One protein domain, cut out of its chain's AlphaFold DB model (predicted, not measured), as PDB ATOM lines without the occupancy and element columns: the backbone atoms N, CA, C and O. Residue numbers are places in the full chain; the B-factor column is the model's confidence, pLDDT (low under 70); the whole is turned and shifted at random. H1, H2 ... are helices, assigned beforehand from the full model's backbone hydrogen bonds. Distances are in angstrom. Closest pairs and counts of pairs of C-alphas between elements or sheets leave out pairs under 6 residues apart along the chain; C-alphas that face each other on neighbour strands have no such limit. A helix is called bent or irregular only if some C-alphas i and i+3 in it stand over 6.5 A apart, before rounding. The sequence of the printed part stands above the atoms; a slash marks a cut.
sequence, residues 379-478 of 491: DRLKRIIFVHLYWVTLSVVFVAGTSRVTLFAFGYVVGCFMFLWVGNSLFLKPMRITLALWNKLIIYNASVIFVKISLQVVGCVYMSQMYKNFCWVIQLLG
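Overview. This is residues 379 to 478 of the 491 residues of the protein "PIEZO domain-containing protein" of Anisakis simplex (UniProt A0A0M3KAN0). This is a long, loose rod of helices: H1 and H2 make a helical hairpin, and the long H3 runs back along H2 and on past its first residues, with H1 and H3 apart. Near residue 462 H3 turns sharply, and the short H4 folds back from that end of the rod toward the first residues of H2, while residues 379 to 386 of H1 stick out at the other end. The printed part has 100 residues with four named helices, in the order H1, H2, H3, H4, and no named strand; the class is all helix. The whole is loose, with a radius of gyration of the C-alphas of 17.7 A, and spans 58 by 25 by 21 A.

Along the chain. H1, residues 379 to 402, begins with C-alpha 379 at (-4.832, -13.462, -21.192) and measures 34.5 A from first to last C-alpha. It has a kink of 39 degrees near residue 390, and is neither bent nor irregular, but only just: C-alphas 387 and 390 are 6.5 A apart. H2, residues 407 to 428, measures 32.2 A; it is irregular, with C-alphas 421 and 424 8.9 A apart, and has a kink of 63 degrees near residue 422. H3, residues 431 to 469, is the longest at 48.2 A and begins with C-alpha 431 at (-2.450, -10.860, -43.572). It is irregular too, with C-alphas 461 and 464 8.5 A apart, and has a kink of 96 degrees near residue 462. H4, residues 471 to 477, measures 10.3 A and ends with C-alpha 477 at (-1.754, -43.374, -54.077).

Arrangement. H2 is the hub and touches the three other helices. H1, with residues 394 to 402 alone, touches H2 in a hairpin, a shallow tilt of 29 degrees, opposite ways; their closest C-alphas, those of Gly 401 and Ala 409, are 4.2 A apart. H2 and H3, also a hairpin, only just touch, with 3 pairs of C-alphas within 8 A, the closest those of Phe 408 and Val 448 at 6.5 A; they run opposite ways at a shallow tilt of 7 degrees. H3 and H4, a third hairpin, only just touch, with 3 such pairs, the closest the C-alphas of Met 466 and Ile 474 at 7.5 A. H2 and H4 run the same way and only just touch, with 3 such pairs, the closest the C-alphas of Leu 407 and Leu 476 at 6.0 A. H1 is apart from H3 and from H4. Every O i to N i+4 pair is within hydrogen-bond range in H4; the counts are 18 of 20 in H1, 11 of 18 in H2 and 32 of 35 in H3.

Size, cuts and confidence. The two C-alphas farthest apart, those of Asp 379 and Lys 468, are 59.8 A apart. Residues 428 to 433, of which 431 to 433 belong to H3, stand free. The three links between the helices are tight, and the printed part has no cut. The mean pLDDT of the printed part is 88.6, and no printed residue is under 70.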
ATOM      1  N   ASP A 379      -5.891 -13.966 -20.303       87.44
ATOM      2  CA  ASP A 379      -4.832 -13.462 -21.192       87.44
ATOM      3  C   ASP A 379      -3.700 -14.478 -21.382       87.44
ATOM      4  O   ASP A 379      -3.171 -14.634 -22.488       87.44
ATOM      5  N   ARG A 380      -3.384 -15.262 -20.339       88.69
ATOM      6  CA  ARG A 380      -2.444 -16.394 -20.465       88.69
ATOM      7  C   ARG A 380      -2.972 -17.447 -21.438       88.69
ATOM      8  O   ARG A 380      -2.227 -17.896 -22.307       88.69
ATOM      9  N   LEU A 381      -4.251 -17.812 -21.323       89.00
ATOM     10  CA  LEU A 381      -4.889 -18.766 -22.235       89.00
ATOM     11  C   LEU A 381      -4.941 -18.231 -23.671       89.00
ATOM     12  O   LEU A 381      -4.586 -18.957 -24.598       89.00
ATOM     13  N   LYS A 382      -5.306 -16.957 -23.859       89.56
ATOM     14  CA  LYS A 382      -5.301 -16.297 -25.173       89.56
ATOM     15  C   LYS A 382      -3.926 -16.372 -25.824       89.56
ATOM     16  O   LYS A 382      -3.839 -16.762 -26.983       89.56
ATOM     17  N   ARG A 383      -2.845 -16.075 -25.092       86.56
ATOM     18  CA  ARG A 383      -1.483 -16.207 -25.631       86.56
ATOM     19  C   ARG A 383      -1.185 -17.634 -26.075       86.56
ATOM     20  O   ARG A 383      -0.672 -17.819 -27.175       86.56
ATOM     21  N   ILE A 384      -1.506 -18.625 -25.242       87.94
ATOM     22  CA  ILE A 384      -1.256 -20.030 -25.578       87.94
ATOM     23  C   ILE A 384      -1.973 -20.400 -26.879       87.94
ATOM     24  O   ILE A 384      -1.359 -20.962 -27.783       87.94
ATOM     25  N   ILE A 385      -3.243 -20.018 -27.006       90.00
ATOM     26  CA  ILE A 385      -4.049 -20.316 -28.189       90.00
ATOM     27  C   ILE A 385      -3.532 -19.550 -29.415       90.00
ATOM     28  O   ILE A 385      -3.221 -20.164 -30.428       90.00
ATOM     29  N   PHE A 386      -3.396 -18.226 -29.352       87.12
ATOM     30  CA  PHE A 386      -3.092 -17.426 -30.543       87.12
ATOM     31  C   PHE A 386      -1.631 -17.517 -31.005       87.12
ATOM     32  O   PHE A 386      -1.373 -17.364 -32.196       87.12
ATOM     33  N   VAL A 387      -0.680 -17.788 -30.103       84.50
ATOM     34  CA  VAL A 387       0.751 -17.855 -30.450       84.50
ATOM     35  C   VAL A 387       1.212 -19.294 -30.691       84.50
ATOM     36  O   VAL A 387       1.913 -19.557 -31.668       84.50
ATOM     37  N   HIS A 388       0.831 -20.250 -29.835       87.44
ATOM     38  CA  HIS A 388       1.376 -21.611 -29.919       87.44
ATOM     39  C   HIS A 388       0.578 -22.549 -30.831       87.44
ATOM     40  O   HIS A 388       1.163 -23.489 -31.371       87.44
ATOM     41  N   LEU A 389      -0.713 -22.294 -31.085       90.50
ATOM     42  CA  LEU A 389      -1.530 -23.178 -31.933       90.50
ATOM     43  C   LEU A 389      -1.012 -23.261 -33.378       90.50
ATOM     44  O   LEU A 389      -1.141 -24.302 -34.021       90.50
ATOM     45  N   TYR A 390      -0.349 -22.214 -33.875       88.31
ATOM     46  CA  TYR A 390       0.332 -22.249 -35.173       88.31
ATOM     47  C   TYR A 390       1.380 -23.377 -35.249       88.31
ATOM     48  O   TYR A 390       1.378 -24.179 -36.179       88.31
ATOM     49  N   TRP A 391       2.231 -23.508 -34.233       90.50
ATOM     50  CA  TRP A 391       3.272 -24.539 -34.200       90.50
ATOM     51  C   TRP A 391       2.697 -25.939 -33.991       90.50
ATOM     52  O   TRP A 391       3.161 -26.908 -34.596       90.50
ATOM     53  N   VAL A 392       1.647 -26.041 -33.174       92.81
ATOM     54  CA  VAL A 392       0.921 -27.298 -32.963       92.81
ATOM     55  C   VAL A 392       0.284 -27.775 -34.271       92.81
ATOM     56  O   VAL A 392       0.457 -28.933 -34.642       92.81
ATOM     57  N   THR A 393      -0.395 -26.894 -35.013       92.62
ATOM     58  CA  THR A 393      -1.024 -27.261 -36.296       92.62
ATOM     59  C   THR A 393       0.012 -27.698 -37.331       92.62
ATOM     60  O   THR A 393      -0.184 -28.715 -37.992       92.62
ATOM     61  N   LEU A 394       1.152 -27.010 -37.416       92.31
ATOM     62  CA  LEU A 394       2.249 -27.387 -38.307       92.31
ATOM     63  C   LEU A 394       2.850 -28.757 -37.947       92.31
ATOM     64  O   LEU A 394       3.109 -29.573 -38.830       92.31
ATOM     65  N   SER A 395       2.976 -29.049 -36.650       93.31
ATOM     66  CA  SER A 395       3.410 -30.364 -36.157       93.31
ATOM     67  C   SER A 395       2.423 -31.471 -36.543       93.31
ATOM     68  O   SER A 395       2.836 -32.539 -36.991       93.31
ATOM     69  N   VAL A 396       1.113 -31.217 -36.446       94.56
ATOM     70  CA  VAL A 396       0.075 -32.170 -36.878       94.56
ATOM     71  C   VAL A 396       0.144 -32.426 -38.387       94.56
ATOM     72  O   VAL A 396       0.051 -33.577 -38.812       94.56
ATOM     73  N   VAL A 397       0.363 -31.388 -39.202       94.50
ATOM     74  CA  VAL A 397       0.545 -31.537 -40.660       94.50
ATOM     75  C   VAL A 397       1.784 -32.383 -40.976       94.50
ATOM     76  O   VAL A 397       1.721 -33.257 -41.842       94.50
ATOM     77  N   PHE A 398       2.886 -32.191 -40.246       95.12
ATOM     78  CA  PHE A 398       4.095 -33.005 -40.396       95.12
ATOM     79  C   PHE A 398       3.855 -34.483 -40.057       95.12
ATOM     80  O   PHE A 398       4.239 -35.373 -40.820       95.12
ATOM     81  N   VAL A 399       3.167 -34.761 -38.945       95.12
ATOM     82  CA  VAL A 399       2.800 -36.132 -38.550       95.12
ATOM     83  C   VAL A 399       1.888 -36.770 -39.600       95.12
ATOM     84  O   VAL A 399       2.113 -37.911 -40.007       95.12
ATOM     85  N   ALA A 400       0.901 -36.033 -40.116       92.00
ATOM     86  CA  ALA A 400       0.022 -36.519 -41.178       92.00
ATOM     87  C   ALA A 400       0.790 -36.847 -42.475       92.00
ATOM     88  O   ALA A 400       0.482 -37.839 -43.139       92.00
ATOM     89  N   GLY A 401       1.813 -36.054 -42.811       92.56
ATOM     90  CA  GLY A 401       2.683 -36.271 -43.970       92.56
ATOM     91  C   GLY A 401       3.707 -37.402 -43.816       92.56
ATOM     92  O   GLY A 401       4.191 -37.919 -44.816       92.56
ATOM     93  N   THR A 402       4.030 -37.821 -42.593       93.31
ATOM     94  CA  THR A 402       5.013 -38.894 -42.329       93.31
ATOM     95  C   THR A 402       4.368 -40.233 -41.971       93.31
ATOM     96  O   THR A 402       5.002 -41.275 -42.106       93.31
ATOM     97  N   SER A 403       3.087 -40.236 -41.588       89.56
ATOM     98  CA  SER A 403       2.365 -41.448 -41.172       89.56
ATOM     99  C   SER A 403       2.185 -42.493 -42.282       89.56
ATOM    100  O   SER A 403       1.979 -43.670 -41.987       89.56
ATOM    101  N   ARG A 404       2.194 -42.095 -43.562       85.25
ATOM    102  CA  ARG A 404       2.054 -43.010 -44.710       85.25
ATOM    103  C   ARG A 404       2.918 -42.554 -45.876       85.25
ATOM    104  O   ARG A 404       2.956 -41.369 -46.182       85.25
ATOM    105  N   VAL A 405       3.514 -43.497 -46.599       86.25
ATOM    106  CA  VAL A 405       4.303 -43.211 -47.807       86.25
ATOM    107  C   VAL A 405       3.364 -43.156 -49.016       86.25
ATOM    108  O   VAL A 405       3.113 -44.164 -49.661       86.25
ATOM    109  N   THR A 406       2.783 -41.986 -49.288       90.38
ATOM    110  CA  THR A 406       1.928 -41.751 -50.469       90.38
ATOM    111  C   THR A 406       2.299 -40.433 -51.139       90.38
ATOM    112  O   THR A 406       2.813 -39.530 -50.474       90.38
ATOM    113  N   LEU A 407       1.976 -40.272 -52.425       91.75
ATOM    114  CA  LEU A 407       2.193 -39.007 -53.145       91.75
ATOM    115  C   LEU A 407       1.525 -37.811 -52.435       91.75
ATOM    116  O   LEU A 407       2.073 -36.713 -52.388       91.75
ATOM    117  N   PHE A 408       0.360 -38.034 -51.822       93.06
ATOM    118  CA  PHE A 408      -0.348 -37.016 -51.043       93.06
ATOM    119  C   PHE A 408       0.371 -36.657 -49.736       93.06
ATOM    120  O   PHE A 408       0.323 -35.522 -49.277       93.06
ATOM    121  N   ALA A 409       1.050 -37.622 -49.122       92.38
ATOM    122  CA  ALA A 409       1.809 -37.394 -47.900       92.38
ATOM    123  C   ALA A 409       3.034 -36.503 -48.159       92.38
ATOM    124  O   ALA A 409       3.311 -35.586 -47.386       92.38
ATOM    125  N   PHE A 410       3.686 -36.686 -49.314       92.19
ATOM    126  CA  PHE A 410       4.790 -35.834 -49.753       92.19
ATOM    127  C   PHE A 410       4.394 -34.352 -49.833       92.19
ATOM    128  O   PHE A 410       5.139 -33.495 -49.361       92.19
ATOM    129  N   GLY A 411       3.203 -34.028 -50.351       93.38
ATOM    130  CA  GLY A 411       2.755 -32.634 -50.412       93.38
ATOM    131  C   GLY A 411       2.533 -31.998 -49.035       93.38
ATOM    132  O   GLY A 411       2.861 -30.824 -48.862       93.38
ATOM    133  N   TYR A 412       2.081 -32.759 -48.029       95.06
ATOM    134  CA  TYR A 412       2.015 -32.265 -46.644       95.06
ATOM    135  C   TYR A 412       3.399 -31.986 -46.058       95.06
ATOM    136  O   TYR A 412       3.584 -30.963 -45.401       95.06
ATOM    137  N   VAL A 413       4.381 -32.853 -46.325       94.69
ATOM    138  CA  VAL A 413       5.765 -32.665 -45.865       94.69
ATOM    139  C   VAL A 413       6.392 -31.427 -46.513       94.69
ATOM    140  O   VAL A 413       6.940 -30.581 -45.805       94.69
ATOM    141  N   VAL A 414       6.255 -31.268 -47.834       93.88
ATOM    142  CA  VAL A 414       6.739 -30.077 -48.556       93.88
ATOM    143  C   VAL A 414       6.063 -28.811 -48.033       93.88
ATOM    144  O   VAL A 414       6.746 -27.837 -47.720       93.88
ATOM    145  N   GLY A 415       4.735 -28.824 -47.879       92.31
ATOM    146  CA  GLY A 415       3.990 -27.701 -47.310       92.31
ATOM    147  C   GLY A 415       4.463 -27.347 -45.899       92.31
ATOM    148  O   GLY A 415       4.689 -26.175 -45.602       92.31
ATOM    149  N   CYS A 416       4.691 -28.354 -45.052       93.62
ATOM    150  CA  CYS A 416       5.204 -28.161 -43.702       93.62
ATOM    151  C   CYS A 416       6.583 -27.491 -43.705       93.62
ATOM    152  O   CYS A 416       6.773 -26.487 -43.020       93.62
ATOM    153  N   PHE A 417       7.535 -27.992 -44.499       93.31
ATOM    154  CA  PHE A 417       8.865 -27.387 -44.584       93.31
ATOM    155  C   PHE A 417       8.834 -25.968 -45.156       93.31
ATOM    156  O   PHE A 417       9.564 -25.111 -44.668       93.31
ATOM    157  N   MET A 418       7.947 -25.683 -46.114       91.06
ATOM    158  CA  MET A 418       7.744 -24.323 -46.625       91.06
ATOM    159  C   MET A 418       7.278 -23.360 -45.522       91.06
ATOM    160  O   MET A 418       7.809 -22.257 -45.408       91.06
ATOM    161  N   PHE A 419       6.322 -23.768 -44.678       91.69
ATOM    162  CA  PHE A 419       5.869 -22.947 -43.549       91.69
ATOM    163  C   PHE A 419       6.919 -22.841 -42.435       91.69
ATOM    164  O   PHE A 419       7.105 -21.750 -41.901       91.69
ATOM    165  N   LEU A 420       7.650 -23.920 -42.134       89.88
ATOM    166  CA  LEU A 420       8.760 -23.906 -41.172       89.88
ATOM    167  C   LEU A 420       9.899 -22.982 -41.620       89.88
ATOM    168  O   LEU A 420      10.450 -22.264 -40.791       89.88
ATOM    169  N   TRP A 421      10.220 -22.964 -42.918       89.56
ATOM    170  CA  TRP A 421      11.258 -22.102 -43.488       89.56
ATOM    171  C   TRP A 421      10.923 -20.617 -43.333       89.56
ATOM    172  O   TRP A 421      11.788 -19.808 -43.006       89.56
ATOM    173  N   VAL A 422       9.655 -20.245 -43.541       88.06
ATOM    174  CA  VAL A 422       9.188 -18.874 -43.284       88.06
ATOM    175  C   VAL A 422       9.148 -18.594 -41.775       88.06
ATOM    176  O   VAL A 422       9.538 -17.506 -41.337       88.06
ATOM    177  N   GLY A 423       8.700 -19.563 -40.976       85.62
ATOM    178  CA  GLY A 423       8.699 -19.519 -39.516       85.62
ATOM    179  C   GLY A 423       8.028 -18.263 -38.953       85.62
ATOM    180  O   GLY A 423       6.983 -17.818 -39.426       85.62
ATOM    181  N   ASN A 424       8.670 -17.641 -37.961       82.31
ATOM    182  CA  ASN A 424       8.153 -16.440 -37.292       82.31
ATOM    183  C   ASN A 424       8.031 -15.212 -38.207       82.31
ATOM    184  O   ASN A 424       7.262 -14.300 -37.902       82.31
ATOM    185  N   SER A 425       8.739 -15.177 -39.341       83.75
ATOM    186  CA  SER A 425       8.623 -14.055 -40.282       83.75
ATOM    187  C   SER A 425       7.237 -13.972 -40.938       83.75
ATOM    188  O   SER A 425       6.881 -12.934 -41.495       83.75
ATOM    189  N   LEU A 426       6.424 -15.032 -40.828       80.56
ATOM    190  CA  LEU A 426       5.044 -15.063 -41.305       80.56
ATOM    191  C   LEU A 426       4.151 -14.041 -40.586       80.56
ATOM    192  O   LEU A 426       3.294 -13.437 -41.229       80.56
ATOM    193  N   PHE A 427       4.377 -13.808 -39.288       78.06
ATOM    194  CA  PHE A 427       3.600 -12.849 -38.492       78.06
ATOM    195  C   PHE A 427       3.870 -11.389 -38.883       78.06
ATOM    196  O   PHE A 427       3.055 -10.517 -38.598       78.06
ATOM    197  N   LEU A 428       4.991 -11.124 -39.562       82.38
ATOM    198  CA  LEU A 428       5.359  -9.797 -40.063       82.38
ATOM    199  C   LEU A 428       4.835  -9.536 -41.484       82.38
ATOM    200  O   LEU A 428       4.854  -8.399 -41.955       82.38
ATOM    201  N   LYS A 429       4.391 -10.578 -42.200       80.19
ATOM    202  CA  LYS A 429       3.842 -10.439 -43.553       80.19
ATOM    203  C   LYS A 429       2.403  -9.914 -43.499       80.19
ATOM    204  O   LYS A 429       1.670 -10.208 -42.557       80.19
ATOM    205  N   PRO A 430       1.954  -9.178 -44.533       82.94
ATOM    206  CA  PRO A 430       0.573  -8.721 -44.593       82.94
ATOM    207  C   PRO A 430      -0.386  -9.916 -44.597       82.94
ATOM    208  O   PRO A 430      -0.192 -10.886 -45.336       82.94
ATOM    209  N   MET A 431      -1.463  -9.799 -43.816       81.12
ATOM    210  CA  MET A 431      -2.450 -10.860 -43.572       81.12
ATOM    211  C   MET A 431      -2.976 -11.517 -44.860       81.12
ATOM    212  O   MET A 431      -3.175 -12.726 -44.894       81.12
ATOM    213  N   ARG A 432      -3.127 -10.754 -45.951       83.00
ATOM    214  CA  ARG A 432      -3.592 -11.264 -47.255       83.00
ATOM    215  C   ARG A 432      -2.679 -12.341 -47.846       83.00
ATOM    216  O   ARG A 432      -3.172 -13.338 -48.360       83.00
ATOM    217  N   ILE A 433      -1.359 -12.163 -47.760       84.12
ATOM    218  CA  ILE A 433      -0.391 -13.133 -48.301       84.12
ATOM    219  C   ILE A 433      -0.389 -14.394 -47.436       84.12
ATOM    220  O   ILE A 433      -0.436 -15.506 -47.961       84.12
ATOM    221  N   THR A 434      -0.385 -14.215 -46.115       84.81
ATOM    222  CA  THR A 434      -0.413 -15.317 -45.148       84.81
ATOM    223  C   THR A 434      -1.675 -16.166 -45.309       84.81
ATOM    224  O   THR A 434      -1.577 -17.386 -45.426       84.81
ATOM    225  N   LEU A 435      -2.850 -15.536 -45.423       86.19
ATOM    226  CA  LEU A 435      -4.115 -16.232 -45.669       86.19
ATOM    227  C   LEU A 435      -4.150 -16.919 -47.034       86.19
ATOM    228  O   LEU A 435      -4.642 -18.036 -47.128       86.19
ATOM    229  N   ALA A 436      -3.592 -16.316 -48.088       87.88
ATOM    230  CA  ALA A 436      -3.535 -16.959 -49.399       87.88
ATOM    231  C   ALA A 436      -2.691 -18.247 -49.380       87.88
ATOM    232  O   ALA A 436      -3.074 -19.243 -49.992       87.88
ATOM    233  N   LEU A 437      -1.558 -18.254 -48.667       88.69
ATOM    234  CA  LEU A 437      -0.744 -19.462 -48.476       88.69
ATOM    235  C   LEU A 437      -1.485 -20.514 -47.642       88.69
ATOM    236  O   LEU A 437      -1.461 -21.695 -47.984       88.69
ATOM    237  N   TRP A 438      -2.175 -20.090 -46.583       90.50
ATOM    238  CA  TRP A 438      -2.951 -20.987 -45.729       90.50
ATOM    239  C   TRP A 438      -4.143 -21.610 -46.466       90.50
ATOM    240  O   TRP A 438      -4.343 -22.822 -46.417       90.50
ATOM    241  N   ASN A 439      -4.877 -20.815 -47.248       91.19
ATOM    242  CA  ASN A 439      -5.992 -21.288 -48.065       91.19
ATOM    243  C   ASN A 439      -5.531 -22.294 -49.127       91.19
ATOM    244  O   ASN A 439      -6.229 -23.273 -49.370       91.19
ATOM    245  N   LYS A 440      -4.331 -22.127 -49.706       92.00
ATOM    246  CA  LYS A 440      -3.741 -23.144 -50.598       92.00
ATOM    247  C   LYS A 440      -3.519 -24.480 -49.881       92.00
ATOM    248  O   LYS A 440      -3.791 -25.521 -50.471       92.00
ATOM    249  N   LEU A 441      -3.070 -24.463 -48.623       92.88
ATOM    250  CA  LEU A 441      -2.902 -25.681 -47.821       92.88
ATOM    251  C   LEU A 441      -4.253 -26.332 -47.475       92.88
ATOM    252  O   LEU A 441      -4.381 -27.553 -47.561       92.88
ATOM    253  N   ILE A 442      -5.272 -25.536 -47.136       93.94
ATOM    254  CA  ILE A 442      -6.635 -26.031 -46.871       93.94
ATOM    255  C   ILE A 442      -7.238 -26.672 -48.127       93.94
ATOM    256  O   ILE A 442      -7.759 -27.785 -48.054       93.94
ATOM    257  N   ILE A 443      -7.135 -26.004 -49.281       94.12
ATOM    258  CA  ILE A 443      -7.624 -26.534 -50.561       94.12
ATOM    259  C   ILE A 443      -6.877 -27.820 -50.915       94.12
ATOM    260  O   ILE A 443      -7.520 -28.802 -51.272       94.12
ATOM    261  N   TYR A 444      -5.550 -27.857 -50.740       94.81
ATOM    262  CA  TYR A 444      -4.767 -29.078 -50.932       94.81
ATOM    263  C   TYR A 444      -5.305 -30.236 -50.081       94.81
ATOM    264  O   TYR A 444      -5.551 -31.318 -50.611       94.81
ATOM    265  N   ASN A 445      -5.569 -30.001 -48.793       94.88
ATOM    266  CA  ASN A 445      -6.132 -31.016 -47.904       94.88
ATOM    267  C   ASN A 445      -7.506 -31.517 -48.388       94.88
ATOM    268  O   ASN A 445      -7.725 -32.722 -48.521       94.88
ATOM    269  N   ALA A 446      -8.415 -30.605 -48.739       94.88
ATOM    270  CA  ALA A 446      -9.732 -30.967 -49.259       94.88
ATOM    271  C   ALA A 446      -9.652 -31.737 -50.592       94.88
ATOM    272  O   ALA A 446     -10.394 -32.701 -50.795       94.88
ATOM    273  N   SER A 447      -8.720 -31.378 -51.480       94.88
ATOM    274  CA  SER A 447      -8.467 -32.113 -52.725       94.88
ATOM    275  C   SER A 447      -7.913 -33.513 -52.462       94.88
ATOM    276  O   SER A 447      -8.356 -34.464 -53.102       94.88
ATOM    277  N   VAL A 448      -6.997 -33.676 -51.500       94.00
ATOM    278  CA  VAL A 448      -6.495 -34.998 -51.090       94.00
ATOM    279  C   VAL A 448      -7.640 -35.877 -50.586       94.00
ATOM    280  O   VAL A 448      -7.710 -37.045 -50.964       94.00
ATOM    281  N   ILE A 449      -8.547 -35.325 -49.775       93.56
ATOM    282  CA  ILE A 449      -9.747 -36.028 -49.299       93.56
ATOM    283  C   ILE A 449     -10.591 -36.484 -50.498       93.56
ATOM    284  O   ILE A 449     -10.819 -37.683 -50.657       93.56
ATOM    285  N   PHE A 450     -10.975 -35.558 -51.385       94.88
ATOM    286  CA  PHE A 450     -11.782 -35.847 -52.576       94.88
ATOM    287  C   PHE A 450     -11.171 -36.934 -53.473       94.88
ATOM    288  O   PHE A 450     -11.855 -37.893 -53.846       94.88
ATOM    289  N   VAL A 451      -9.878 -36.817 -53.794       93.38
ATOM    290  CA  VAL A 451      -9.185 -37.785 -54.653       93.38
ATOM    291  C   VAL A 451      -9.119 -39.152 -53.975       93.38
ATOM    292  O   VAL A 451      -9.401 -40.156 -54.625       93.38
ATOM    293  N   LYS A 452      -8.824 -39.217 -52.671       90.44
ATOM    294  CA  LYS A 452      -8.762 -40.495 -51.946       90.44
ATOM    295  C   LYS A 452     -10.095 -41.236 -51.939       90.44
ATOM    296  O   LYS A 452     -10.099 -42.434 -52.192       90.44
ATOM    297  N   ILE A 453     -11.211 -40.548 -51.707       91.06
ATOM    298  CA  ILE A 453     -12.539 -41.190 -51.702       91.06
ATOM    299  C   ILE A 453     -12.914 -41.653 -53.105       91.06
ATOM    300  O   ILE A 453     -13.412 -42.762 -53.274       91.06
ATOM    301  N   SER A 454     -12.634 -40.830 -54.117       91.19
ATOM    302  CA  SER A 454     -12.902 -41.183 -55.512       91.19
ATOM    303  C   SER A 454     -12.123 -42.440 -55.913       91.19
ATOM    304  O   SER A 454     -12.698 -43.387 -56.448       91.19
ATOM    305  N   LEU A 455     -10.832 -42.496 -55.570       89.12
ATOM    306  CA  LEU A 455      -9.991 -43.672 -55.791       89.12
ATOM    307  C   LEU A 455     -10.432 -44.879 -54.960       89.12
ATOM    308  O   LEU A 455     -10.328 -46.003 -55.438       89.12
ATOM    309  N   GLN A 456     -10.933 -44.674 -53.742       86.69
ATOM    310  CA  GLN A 456     -11.435 -45.751 -52.892       86.69
ATOM    311  C   GLN A 456     -12.687 -46.407 -53.484       86.69
ATOM    312  O   GLN A 456     -12.773 -47.633 -53.499       86.69
ATOM    313  N   VAL A 457     -13.625 -45.621 -54.024       84.94
ATOM    314  CA  VAL A 457     -14.814 -46.150 -54.713       84.94
ATOM    315  C   VAL A 457     -14.405 -46.983 -55.931       84.94
ATOM    316  O   VAL A 457     -14.852 -48.119 -56.070       84.94
ATOM    317  N   VAL A 458     -13.504 -46.462 -56.771       85.62
ATOM    318  CA  VAL A 458     -12.979 -47.191 -57.941       85.62
ATOM    319  C   VAL A 458     -12.226 -48.453 -57.511       85.62
ATOM    320  O   VAL A 458     -12.422 -49.522 -58.088       85.62
ATOM    321  N   GLY A 459     -11.408 -48.353 -56.460       83.06
ATOM    322  CA  GLY A 459     -10.652 -49.465 -55.894       83.06
ATOM    323  C   GLY A 459     -11.539 -50.595 -55.389       83.06
ATOM    324  O   GLY A 459     -11.246 -51.748 -55.675       83.06
ATOM    325  N   CYS A 460     -12.653 -50.292 -54.720       82.44
ATOM    326  CA  CYS A 460     -13.582 -51.324 -54.256       82.44
ATOM    327  C   CYS A 460     -14.303 -52.055 -55.408       82.44
ATOM    328  O   CYS A 460     -14.651 -53.219 -55.242       82.44
ATOM    329  N   VAL A 461     -14.517 -51.414 -56.567       83.44
ATOM    330  CA  VAL A 461     -15.177 -52.043 -57.732       83.44
ATOM    331  C   VAL A 461     -14.194 -52.866 -58.573       83.44
ATOM    332  O   VAL A 461     -14.526 -53.965 -59.009       83.44
ATOM    333  N   TYR A 462     -12.971 -52.367 -58.780       83.12
ATOM    334  CA  TYR A 462     -11.992 -52.953 -59.710       83.12
ATOM    335  C   TYR A 462     -10.764 -53.567 -59.017       83.12
ATOM    336  O   TYR A 462      -9.703 -53.699 -59.635       83.12
ATOM    337  N   MET A 463     -10.875 -53.949 -57.738       80.06
ATOM    338  CA  MET A 463      -9.727 -54.358 -56.913       80.06
ATOM    339  C   MET A 463      -8.894 -55.481 -57.555       80.06
ATOM    340  O   MET A 463      -7.665 -55.399 -57.595       80.06
ATOM    341  N   SER A 464      -9.549 -56.511 -58.105       79.50
ATOM    342  CA  SER A 464      -8.885 -57.683 -58.701       79.50
ATOM    343  C   SER A 464      -8.063 -57.338 -59.947       79.50
ATOM    344  O   SER A 464      -6.961 -57.858 -60.129       79.50
ATOM    345  N   GLN A 465      -8.558 -56.426 -60.786       81.31
ATOM    346  CA  GLN A 465      -7.865 -55.966 -61.992       81.31
ATOM    347  C   GLN A 465      -6.712 -55.016 -61.648       81.31
ATOM    348  O   GLN A 465      -5.629 -55.112 -62.232       81.31
ATOM    349  N   MET A 466      -6.914 -54.128 -60.669       81.31
ATOM    350  CA  MET A 466      -5.884 -53.179 -60.246       81.31
ATOM    351  C   MET A 466      -4.684 -53.867 -59.587       81.31
ATOM    352  O   MET A 466      -3.554 -53.449 -59.831       81.31
ATOM    353  N   TYR A 467      -4.889 -54.944 -58.820       82.19
ATOM    354  CA  TYR A 467      -3.771 -55.712 -58.261       82.19
ATOM    355  C   TYR A 467      -2.921 -56.394 -59.334       82.19
ATOM    356  O   TYR A 467      -1.696 -56.386 -59.224       82.19
ATOM    357  N   LYS A 468      -3.552 -56.950 -60.377       82.62
ATOM    358  CA  LYS A 468      -2.844 -57.666 -61.449       82.62
ATOM    359  C   LYS A 468      -2.045 -56.725 -62.358       82.62
ATOM    360  O   LYS A 468      -0.922 -57.054 -62.716       82.62
ATOM    361  N   ASN A 469      -2.591 -55.550 -62.685       85.31
ATOM    362  CA  ASN A 469      -2.015 -54.674 -63.718       85.31
ATOM    363  C   ASN A 469      -1.365 -53.385 -63.174       85.31
ATOM    364  O   ASN A 469      -0.494 -52.816 -63.829       85.31
ATOM    365  N   PHE A 470      -1.767 -52.905 -61.992       86.00
ATOM    366  CA  PHE A 470      -1.445 -51.555 -61.499       86.00
ATOM    367  C   PHE A 470      -1.041 -51.525 -60.013       86.00
ATOM    368  O   PHE A 470      -1.351 -50.575 -59.292       86.00
ATOM    369  N   CYS A 471      -0.299 -52.533 -59.540       84.19
ATOM    370  CA  CYS A 471       0.154 -52.612 -58.140       84.19
ATOM    371  C   CYS A 471       0.941 -51.359 -57.685       84.19
ATOM    372  O   CYS A 471       0.737 -50.856 -56.578       84.19
ATOM    373  N   TRP A 472       1.763 -50.783 -58.570       86.75
ATOM    374  CA  TRP A 472       2.510 -49.552 -58.285       86.75
ATOM    375  C   TRP A 472       1.593 -48.343 -58.016       86.75
ATOM    376  O   TRP A 472       1.908 -47.518 -57.160       86.75
ATOM    377  N   VAL A 473       0.433 -48.253 -58.684       86.50
ATOM    378  CA  VAL A 473      -0.555 -47.173 -58.483       86.50
ATOM    379  C   VAL A 473      -1.216 -47.303 -57.113       86.50
ATOM    380  O   VAL A 473      -1.370 -46.307 -56.404       86.50
ATOM    381  N   ILE A 474      -1.568 -48.534 -56.725       84.50
ATOM    382  CA  ILE A 474      -2.165 -48.837 -55.417       84.50
ATOM    383  C   ILE A 474      -1.226 -48.382 -54.296       84.50
ATOM    384  O   ILE A 474      -1.670 -47.704 -53.368       84.50
ATOM    385  N   GLN A 475       0.067 -48.703 -54.403       84.69
ATOM    386  CA  GLN A 475       1.077 -48.315 -53.414       84.69
ATOM    387  C   GLN A 475       1.340 -46.801 -53.410       84.69
ATOM    388  O   GLN A 475       1.350 -46.190 -52.344       84.69
ATOM    389  N   LEU A 476       1.485 -46.170 -54.583       88.31
ATOM    390  CA  LEU A 476       1.796 -44.740 -54.702       88.31
ATOM    391  C   LEU A 476       0.677 -43.833 -54.161       88.31
ATOM    392  O   LEU A 476       0.946 -42.825 -53.497       88.31
ATOM    393  N   LEU A 477      -0.581 -44.170 -54.460       87.31
ATOM    394  CA  LEU A 477      -1.754 -43.374 -54.077       87.31
ATOM    395  C   LEU A 477      -2.393 -43.848 -52.761       87.31
ATOM    396  O   LEU A 477      -3.218 -43.133 -52.190       87.31
ATOM    397  N   GLY A 478      -1.986 -45.014 -52.249       82.25
ATOM    398  CA  GLY A 478      -2.484 -45.591 -51.001       82.25
ATOM    399  C   GLY A 478      -3.952 -46.010 -51.078       82.25
ATOM    400  O   GLY A 478      -4.726 -45.679 -50.177       82.25
TER     401      GLY A 478